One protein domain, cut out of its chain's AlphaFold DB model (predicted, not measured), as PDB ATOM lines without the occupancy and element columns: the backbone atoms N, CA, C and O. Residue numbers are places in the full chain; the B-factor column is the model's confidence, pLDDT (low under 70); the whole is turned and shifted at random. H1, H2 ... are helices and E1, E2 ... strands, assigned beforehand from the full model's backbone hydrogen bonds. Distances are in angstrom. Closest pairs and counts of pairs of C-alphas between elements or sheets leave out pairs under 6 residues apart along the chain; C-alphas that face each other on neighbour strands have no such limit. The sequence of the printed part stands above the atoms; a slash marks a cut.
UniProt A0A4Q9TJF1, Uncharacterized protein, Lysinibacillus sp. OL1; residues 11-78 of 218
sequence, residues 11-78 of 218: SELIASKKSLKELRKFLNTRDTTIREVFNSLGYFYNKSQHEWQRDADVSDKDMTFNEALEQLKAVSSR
ATOM      1  N   SER A  11     156.006 165.761 132.573       80.38
ATOM      2  CA  SER A  11     156.598 165.835 133.917       80.38
ATOM      3  C   SER A  11     158.137 165.802 133.911       80.38
ATOM      4  O   SER A  11     158.772 166.576 134.627       80.38
ATOM      5  N   GLU A  12     158.752 164.980 133.058       81.25
ATOM      6  CA  GLU A  12     160.208 164.855 132.929       81.25
ATOM      7  C   GLU A  12     160.821 166.088 132.257       81.25
ATOM      8  O   GLU A  12     161.890 166.564 132.653       81.25
ATOM      9  N   LEU A  13     160.113 166.671 131.282       81.88
ATOM     10  CA  LEU A  13     160.494 167.947 130.675       81.88
ATOM     11  C   LEU A  13     160.470 169.081 131.706       81.88
ATOM     12  O   LEU A  13     161.379 169.913 131.706       81.88
ATOM     13  N   ILE A  14     159.492 169.093 132.615       81.62
ATOM     14  CA  ILE A  14     159.446 170.046 133.732       81.62
ATOM     15  C   ILE A  14     160.573 169.786 134.737       81.62
ATOM     16  O   ILE A  14     161.293 170.716 135.108       81.62
ATOM     17  N   ALA A  15     160.781 168.526 135.128       80.75
ATOM     18  CA  ALA A  15     161.825 168.127 136.073       80.75
ATOM     19  C   ALA A  15     163.240 168.457 135.569       80.75
ATOM     20  O   ALA A  15     164.144 168.698 136.367       80.75
ATOM     21  N   SER A  16     163.427 168.548 134.247       79.19
ATOM     22  CA  SER A  16     164.692 168.971 133.637       79.19
ATOM     23  C   SER A  16     165.081 170.430 133.909       79.19
ATOM     24  O   SER A  16     166.202 170.821 133.578       79.19
ATOM     25  N   LYS A  17     164.172 171.246 134.474       77.12
ATOM     26  CA  LYS A  17     164.352 172.682 134.764       77.12
ATOM     27  C   LYS A  17     164.814 173.528 133.571       77.12
ATOM     28  O   LYS A  17     165.353 174.620 133.743       77.12
ATOM     29  N   LYS A  18     164.596 173.049 132.344       79.94
ATOM     30  CA  LYS A  18     164.923 173.802 131.133       79.94
ATOM     31  C   LYS A  18     164.046 175.042 131.027       79.94
ATOM     32  O   LYS A  18     162.830 174.994 131.220       79.94
ATOM     33  N   SER A  19     164.664 176.152 130.646       81.81
ATOM     34  CA  SER A  19     163.947 177.385 130.352       81.81
ATOM     35  C   SER A  19     163.019 177.202 129.148       81.81
ATOM     36  O   SER A  19     163.247 176.367 128.265       81.81
ATOM     37  N   LEU A  20     162.000 178.055 129.039       82.25
ATOM     38  CA  LEU A  20     161.091 178.041 127.889       82.25
ATOM     39  C   LEU A  20     161.835 178.170 126.546       82.25
ATOM     40  O   LEU A  20     161.469 177.518 125.572       82.25
ATOM     41  N   LYS A  21     162.921 178.954 126.501       83.06
ATOM     42  CA  LYS A  21     163.750 179.143 125.298       83.06
ATOM     43  C   LYS A  21     164.488 177.862 124.893       83.06
ATOM     44  O   LYS A  21     164.693 177.624 123.703       83.06
ATOM     45  N   GLU A  22     164.893 177.048 125.862       83.62
ATOM     46  CA  GLU A  22     165.543 175.757 125.624       83.62
ATOM     47  C   GLU A  22     164.527 174.697 125.208       83.62
ATOM     48  O   GLU A  22     164.769 173.981 124.237       83.62
ATOM     49  N   LEU A  23     163.361 174.663 125.859       83.75
ATOM     50  CA  LEU A  23     162.243 173.802 125.465       83.75
ATOM     51  C   LEU A  23     161.767 174.114 124.043       83.75
ATOM     52  O   LEU A  23     161.535 173.195 123.266       83.75
ATOM     53  N   ARG A  24     161.717 175.394 123.655       85.88
ATOM     54  CA  ARG A  24     161.405 175.823 122.284       85.88
ATOM     55  C   ARG A  24     162.346 175.203 121.252       85.88
ATOM     56  O   ARG A  24     161.892 174.684 120.235       85.88
ATOM     57  N   LYS A  25     163.659 175.265 121.506       85.44
ATOM     58  CA  LYS A  25     164.680 174.683 120.618       85.44
ATOM     59  C   LYS A  25     164.578 173.160 120.576       85.44
ATOM     60  O   LYS A  25     164.706 172.573 119.509       85.44
ATOM     61  N   PHE A  26     164.331 172.544 121.726       83.19
ATOM     62  CA  PHE A  26     164.263 171.097 121.878       83.19
ATOM     63  C   PHE A  26     163.022 170.485 121.201       83.19
ATOM     64  O   PHE A  26     163.133 169.555 120.404       83.19
ATOM     65  N   LEU A  27     161.845 171.061 121.455       83.31
ATOM     66  CA  LEU A  27     160.555 170.614 120.919       83.31
ATOM     67  C   LEU A  27     160.264 171.164 119.513       83.31
ATOM     68  O   LEU A  27     159.258 170.802 118.909       83.31
ATOM     69  N   ASN A  28     161.125 172.045 118.989       85.88
ATOM     70  CA  ASN A  28     160.968 172.714 117.694       85.88
ATOM     71  C   ASN A  28     159.556 173.302 117.485       85.88
ATOM     72  O   ASN A  28     158.934 173.139 116.439       85.88
ATOM     73  N   THR A  29     159.022 173.943 118.523       83.56
ATOM     74  CA  THR A  29     157.632 174.415 118.579       83.56
ATOM     75  C   THR A  29     157.587 175.823 119.172       83.56
ATOM     76  O   THR A  29     158.520 176.242 119.852       83.56
ATOM     77  N   ARG A  30     156.537 176.603 118.883       84.44
ATOM     78  CA  ARG A  30     156.375 177.968 119.413       84.44
ATOM     79  C   ARG A  30     156.125 177.961 120.925       84.44
ATOM     80  O   ARG A  30     155.390 177.117 121.427       84.44
ATOM     81  N   ASP A  31     156.639 178.978 121.612       83.00
ATOM     82  CA  ASP A  31     156.450 179.200 123.053       83.00
ATOM     83  C   ASP A  31     154.975 179.194 123.476       83.00
ATOM     84  O   ASP A  31     154.641 178.683 124.543       83.00
ATOM     85  N   THR A  32     154.089 179.750 122.644       82.25
ATOM     86  CA  THR A  32     152.641 179.788 122.899       82.25
ATOM     87  C   THR A  32     152.049 178.388 122.949       82.25
ATOM     88  O   THR A  32     151.350 178.053 123.894       82.25
ATOM     89  N   THR A  33     152.409 177.541 121.988       83.81
ATOM     90  CA  THR A  33     151.941 176.156 121.915       83.81
ATOM     91  C   THR A  33     152.489 175.324 123.072       83.81
ATOM     92  O   THR A  33     151.756 174.532 123.649       83.81
ATOM     93  N   ILE A  34     153.745 175.543 123.478       85.31
ATOM     94  CA  ILE A  34     154.316 174.867 124.654       85.31
ATOM     95  C   ILE A  34     153.534 175.235 125.922       85.31
ATOM     96  O   ILE A  34     153.186 174.358 126.706       85.31
ATOM     97  N   ARG A  35     153.198 176.520 126.091       84.88
ATOM     98  CA  ARG A  35     152.373 176.997 127.212       84.88
ATOM     99  C   ARG A  35     150.967 176.422 127.196       84.88
ATOM    100  O   ARG A  35     150.496 176.003 128.239       84.88
ATOM    101  N   GLU A  36     150.311 176.390 126.046       83.81
ATOM    102  CA  GLU A  36     148.962 175.829 125.910       83.81
ATOM    103  C   GLU A  36     148.928 174.343 126.278       83.81
ATOM    104  O   GLU A  36     148.069 173.925 127.052       83.81
ATOM    105  N   VAL A  37     149.902 173.566 125.792       85.00
ATOM    106  CA  VAL A  37     150.029 172.140 126.112       85.00
ATOM    107  C   VAL A  37     150.279 171.934 127.606       85.00
ATOM    108  O   VAL A  37     149.574 171.156 128.243       85.00
ATOM    109  N   PHE A  38     151.223 172.661 128.201       85.44
ATOM    110  CA  PHE A  38     151.543 172.513 129.623       85.44
ATOM    111  C   PHE A  38     150.387 172.972 130.524       85.44
ATOM    112  O   PHE A  38     150.028 172.254 131.456       85.44
ATOM    113  N   ASN A  39     149.727 174.085 130.187       83.81
ATOM    114  CA  ASN A  39     148.535 174.564 130.891       83.81
ATOM    115  C   ASN A  39     147.388 173.543 130.824       83.81
ATOM    116  O   ASN A  39     146.672 173.370 131.804       83.81
ATOM    117  N   SER A  40     147.217 172.850 129.690       79.31
ATOM    118  CA  SER A  40     146.183 171.811 129.550       79.31
ATOM    119  C   SER A  40     146.395 170.609 130.476       79.31
ATOM    120  O   SER A  40     145.440 169.907 130.798       79.31
ATOM    121  N   LEU A  41     147.633 170.414 130.936       78.56
ATOM    122  CA  LEU A  41     148.039 169.385 131.892       78.56
ATOM    123  C   LEU A  41     148.205 169.932 133.321       78.56
ATOM    124  O   LEU A  41     148.733 169.238 134.182       78.56
ATOM    125  N   GLY A  42     147.783 171.176 133.582       79.31
ATOM    126  CA  GLY A  42     147.844 171.789 134.912       79.31
ATOM    127  C   GLY A  42     149.207 172.367 135.302       79.31
ATOM    128  O   GLY A  42     149.426 172.667 136.472       79.31
ATOM    129  N   TYR A  43     150.132 172.547 134.356       83.00
ATOM    130  CA  TYR A  43     151.401 173.232 134.608       83.00
ATOM    131  C   TYR A  43     151.336 174.683 134.146       83.00
ATOM    132  O   TYR A  43     151.006 174.956 132.995       83.00
ATOM    133  N   PHE A  44     151.740 175.618 134.999       84.06
ATOM    134  CA  PHE A  44     151.808 177.039 134.675       84.06
ATOM    135  C   PHE A  44     153.236 177.572 134.812       84.06
ATOM    136  O   PHE A  44     154.029 177.123 135.636       84.06
ATOM    137  N   TYR A  45     153.589 178.545 133.973       82.56
ATOM    138  CA  TYR A  45     154.925 179.140 133.981       82.56
ATOM    139  C   TYR A  45     154.981 180.339 134.928       82.56
ATOM    140  O   TYR A  45     154.394 181.389 134.641       82.56
ATOM    141  N   ASN A  46     155.740 180.219 136.016       81.19
ATOM    142  CA  ASN A  46     155.997 181.317 136.933       81.19
ATOM    143  C   ASN A  46     157.031 182.271 136.319       81.19
ATOM    144  O   ASN A  46     158.215 181.956 136.192       81.19
ATOM    145  N   LYS A  47     156.582 183.466 135.923       77.25
ATOM    146  CA  LYS A  47     157.441 184.466 135.271       77.25
ATOM    147  C   LYS A  47     158.526 185.020 136.194       77.25
ATOM    148  O   LYS A  47     159.589 185.359 135.694       77.25
ATOM    149  N   SER A  48     158.263 185.105 137.496       79.75
ATOM    150  CA  SER A  48     159.196 185.671 138.474       79.75
ATOM    151  C   SER A  48     160.319 184.697 138.820       79.75
ATOM    152  O   SER A  48     161.456 185.112 139.011       79.75
ATOM    153  N   GLN A  49     160.007 183.399 138.877       76.25
ATOM    154  CA  GLN A  49     160.976 182.345 139.201       76.25
ATOM    155  C   GLN A  49     161.566 181.662 137.960       76.25
ATOM    156  O   GLN A  49     162.484 180.865 138.089       76.25
ATOM    157  N   HIS A  50     161.069 181.987 136.761       73.38
ATOM    158  CA  HIS A  50     161.459 181.366 135.489       73.38
ATOM    159  C   HIS A  50     161.330 179.830 135.461       73.38
ATOM    160  O   HIS A  50     161.999 179.155 134.678       73.38
ATOM    161  N   GLU A  51     160.424 179.285 136.270       77.75
ATOM    162  CA  GLU A  51     160.209 177.849 136.433       77.75
ATOM    163  C   GLU A  51     158.737 177.484 136.201       77.75
ATOM    164  O   GLU A  51     157.827 178.309 136.330       77.75
ATOM    165  N   TRP A  52     158.505 176.226 135.839       81.44
ATOM    166  CA  TRP A  52     157.169 175.659 135.717       81.44
ATOM    167  C   TRP A  52     156.704 175.110 137.057       81.44
ATOM    168  O   TRP A  52     157.453 174.425 137.751       81.44
ATOM    169  N   GLN A  53     155.456 175.394 137.400       80.94
ATOM    170  CA  GLN A  53     154.817 174.958 138.631       80.94
ATOM    171  C   GLN A  53     153.582 174.139 138.278       80.94
ATOM    172  O   GLN A  53     152.915 174.416 137.282       80.94
ATOM    173  N   ARG A  54     153.320 173.098 139.064       77.56
ATOM    174  CA  ARG A  54     152.133 172.259 138.915       77.56
ATOM    175  C   ARG A  54     151.038 172.815 139.818       77.56
ATOM    176  O   ARG A  54     151.300 173.115 140.981       77.56
ATOM    177  N   ASP A  55     149.841 172.951 139.273       72.56
ATOM    178  CA  ASP A  55     148.647 173.246 140.049       72.56
ATOM    179  C   ASP A  55     148.246 172.003 140.862       72.56
ATOM    180  O   ASP A  55     148.213 170.890 140.331       72.56
ATOM    181  N   ALA A  56     148.005 172.174 142.161       60.75
ATOM    182  CA  ALA A  56     147.783 171.065 143.090       60.75
ATOM    183  C   ALA A  56     146.427 170.364 142.876       60.75
ATOM    184  O   ALA A  56     146.264 169.221 143.298       60.75
ATOM    185  N   ASP A  57     145.490 171.024 142.187       61.22
ATOM    186  CA  ASP A  57     144.111 170.557 141.994       61.22
ATOM    187  C   ASP A  57     143.882 169.782 140.677       61.22
ATOM    188  O   ASP A  57     142.757 169.362 140.386       61.22
ATOM    189  N   VAL A  58     144.921 169.560 139.860       58.97
ATOM    190  CA  VAL A  58     144.792 168.868 138.563       58.97
ATOM    191  C   VAL A  58     145.253 167.410 138.664       58.97
ATOM    192  O   VAL A  58     146.354 167.115 139.121       58.97
ATOM    193  N   SER A  59     144.385 166.492 138.215       58.03
ATOM    194  CA  SER A  59     144.624 165.041 138.141       58.03
ATOM    195  C   SER A  59     145.986 164.698 137.521       58.03
ATOM    196  O   SER A  59     146.366 165.286 136.507       58.03
ATOM    197  N   ASP A  60     146.684 163.719 138.114       59.75
ATOM    198  CA  ASP A  60     148.042 163.259 137.781       59.75
ATOM    199  C   ASP A  60     148.089 162.482 136.453       59.75
ATOM    200  O   ASP A  60     148.467 161.313 136.375       59.75
ATOM    201  N   LYS A  61     147.616 163.119 135.381       66.25
ATOM    202  CA  LYS A  61     147.626 162.560 134.037       66.25
ATOM    203  C   LYS A  61     148.876 163.038 133.319       66.25
ATOM    204  O   LYS A  61     148.865 164.051 132.622       66.25
ATOM    205  N   ASP A  62     149.954 162.295 133.510       74.88
ATOM    206  CA  ASP A  62     151.184 162.496 132.760       74.88
ATOM    207  C   ASP A  62     151.064 161.867 131.364       74.88
ATOM    208  O   ASP A  62     150.477 160.798 131.193       74.88
ATOM    209  N   MET A  63     151.566 162.564 130.352       83.94
ATOM    210  CA  MET A  63     151.595 162.097 128.966       83.94
ATOM    211  C   MET A  63     152.725 162.795 128.216       83.94
ATOM    212  O   MET A  63     153.293 163.780 128.701       83.94
ATOM    213  N   THR A  64     153.045 162.314 127.021       86.25
ATOM    214  CA  THR A  64     154.075 162.946 126.191       86.25
ATOM    215  C   THR A  64     153.591 164.286 125.629       86.25
ATOM    216  O   THR A  64     152.390 164.539 125.476       86.25
ATOM    217  N   PHE A  65     154.530 165.168 125.275       83.62
ATOM    218  CA  PHE A  65     154.197 166.472 124.687       83.62
ATOM    219  C   PHE A  65     153.340 166.343 123.416       83.62
ATOM    220  O   PHE A  65     152.412 167.127 123.204       83.62
ATOM    221  N   ASN A  66     153.634 165.346 122.576       83.50
ATOM    222  CA  ASN A  66     152.936 165.135 121.310       83.50
ATOM    223  C   ASN A  66     151.498 164.637 121.517       83.50
ATOM    224  O   ASN A  66     150.589 165.114 120.843       83.50
ATOM    225  N   GLU A  67     151.266 163.740 122.476       84.31
ATOM    226  CA  GLU A  67     149.916 163.259 122.805       84.31
ATOM    227  C   GLU A  67     149.031 164.383 123.351       84.31
ATOM    228  O   GLU A  67     147.873 164.524 122.944       84.31
ATOM    229  N   ALA A  68     149.586 165.219 124.231       83.31
ATOM    230  CA  ALA A  68     148.885 166.378 124.769       83.31
ATOM    231  C   ALA A  68     148.576 167.415 123.678       83.31
ATOM    232  O   ALA A  68     147.480 167.976 123.635       83.31
ATOM    233  N   LEU A  69     149.509 167.625 122.743       84.19
ATOM    234  CA  LEU A  69     149.309 168.504 121.596       84.19
ATOM    235  C   LEU A  69     148.188 168.009 120.668       84.19
ATOM    236  O   LEU A  69     147.369 168.812 120.218       84.19
ATOM    237  N   GLU A  70     148.119 166.708 120.391       83.06
ATOM    238  CA  GLU A  70     147.049 166.126 119.571       83.06
ATOM    239  C   GLU A  70     145.678 166.207 120.262       83.06
ATOM    240  O   GLU A  70     144.686 166.584 119.630       83.06
ATOM    241  N   GLN A  71     145.609 165.976 121.580       82.12
ATOM    242  CA  GLN A  71     144.376 166.200 122.348       82.12
ATOM    243  C   GLN A  71     143.930 167.665 122.295       82.12
ATOM    244  O   GLN A  71     142.748 167.948 122.084       82.12
ATOM    245  N   LEU A  72     144.866 168.607 122.420       78.44
ATOM    246  CA  LEU A  72     144.567 170.036 122.377       78.44
ATOM    247  C   LEU A  72     143.991 170.455 121.016       78.44
ATOM    248  O   LEU A  72     142.990 171.175 120.962       78.44
ATOM    249  N   LYS A  73     144.541 169.939 119.909       77.62
ATOM    250  CA  LYS A  73     143.994 170.155 118.555       77.62
ATOM    251  C   LYS A  73     142.584 169.566 118.393       77.62
ATOM    252  O   LYS A  73     141.709 170.201 117.792       77.62
ATOM    253  N   ALA A  74     142.333 168.386 118.958       72.50
ATOM    254  CA  ALA A  74     141.021 167.736 118.920       72.50
ATOM    255  C   ALA A  74     139.950 168.480 119.749       72.50
ATOM    256  O   ALA A  74     138.770 168.470 119.393       72.50
ATOM    257  N   VAL A  75     140.342 169.157 120.834       64.69
ATOM    258  CA  VAL A  75     139.432 169.954 121.679       64.69
ATOM    259  C   VAL A  75     139.210 171.359 121.108       64.69
ATOM    260  O   VAL A  75     138.072 171.837 121.085       64.69
ATOM    261  N   SER A  76     140.252 172.005 120.575       56.06
ATOM    262  CA  SER A  76     140.162 173.350 119.986       56.06
ATOM    263  C   SER A  76     139.235 173.404 118.765       56.06
ATOM    264  O   SER A  76     138.573 174.416 118.547       56.06
ATOM    265  N   SER A  77     139.129 172.317 117.995       51.19
ATOM    266  CA  SER A  77     138.186 172.211 116.869       51.19
ATOM    267  C   SER A  77     136.723 172.020 117.300       51.19
ATOM    268  O   SER A  77     135.817 172.241 116.498       51.19
ATOM    269  N   ARG A  78     136.462 171.668 118.571       50.66
ATOM    270  CA  ARG A  78     135.110 171.455 119.127       50.66
ATOM    271  C   ARG A  78     134.571 172.619 119.973       50.66
ATOM    272  O   ARG A  78     133.375 172.639 120.254       50.66
TER     273      ARG A  78
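Overview. This is residues 11 to 78 of the 218 residues of an uncharacterized protein of Lysinibacillus sp. OL1 (UniProt A0A4Q9TJF1). H3 forms the middle of this small domain, with H2 near its start and H4 crossing it near its end, each about perpendicular to it. A small two-stranded hairpin, E1 and E2, lies alongside the second half of H3, and the short helix H1 lies near E2. The 68 printed residues hold four named helices and two named strands, in the order H1, H2, H3, E1, E2, H4; the sheet has the order E1 - E2, antiparallel, and the class is mostly helix. The whole is compact, with a radius of gyration of the C-alphas of 11.7 A and spans of 34 by 29 by 19 A.

Along the chain. H1 is residues 11 to 15, 6.1 A from first to last C-alpha, and begins at C-alpha 11 at (156.598, 165.835, 133.917). H2 is residues 20 to 27, 10.2 A long. H3 is residues 31 to 40, 14.2 A long, from C-alpha 31 at (156.450, 179.200, 123.053). E1 is residues 43 to 46, 9.6 A long, and E2 is residues 51 to 54, 10.1 A long. H4, the longest helix, is residues 65 to 76, 16.3 A long, and ends at C-alpha 76 at (140.162, 173.350, 119.986).

Arrangement. H3 has the centre nearest to the mean of the C-alphas, at 4.7 A. H2 and H3 touch, closest at the C-alphas of Arg 24 and Asp 31, 6.0 A apart, and their lines are about perpendicular at 88 degrees. H3 and H4 touch, closest at the C-alphas of Val 37 and Leu 69, 5.8 A apart, and are about perpendicular at 81 degrees. The closest C-alphas of H3 and E1 are those of Phe 38 and Phe 44, 6.8 A apart, while H3 and E2 are near each other. E1 and E2 are a hairpin, antiparallel, with 143 degrees between their directions; N 44 and O 53 are 2.8 A apart and N 53 and O 44 are 2.9 A apart, both within hydrogen-bond range. H1 touches no helix; its closest C-alpha to E2 is that of Ile 14, 6.4 A from that of Trp 52. H1 and H2 are only just apart, with their closest C-alphas at 8.0 A, and H2 and H4 are only just apart at 8.5 A. In H1, H2, H3 and H4 every O i to N i+4 pair is within hydrogen-bond range.

Size, cuts and confidence. The two C-alphas farthest apart are those of Gln 49 and Arg 78, at 34.5 A. The printed part has no cut. There is no long link; the link from E2 to H4, with 10 residues, is short, and the other four are tight. The mean pLDDT of the printed part is 78.2, and residues 56 to 61 and 75 to 78 are under 70.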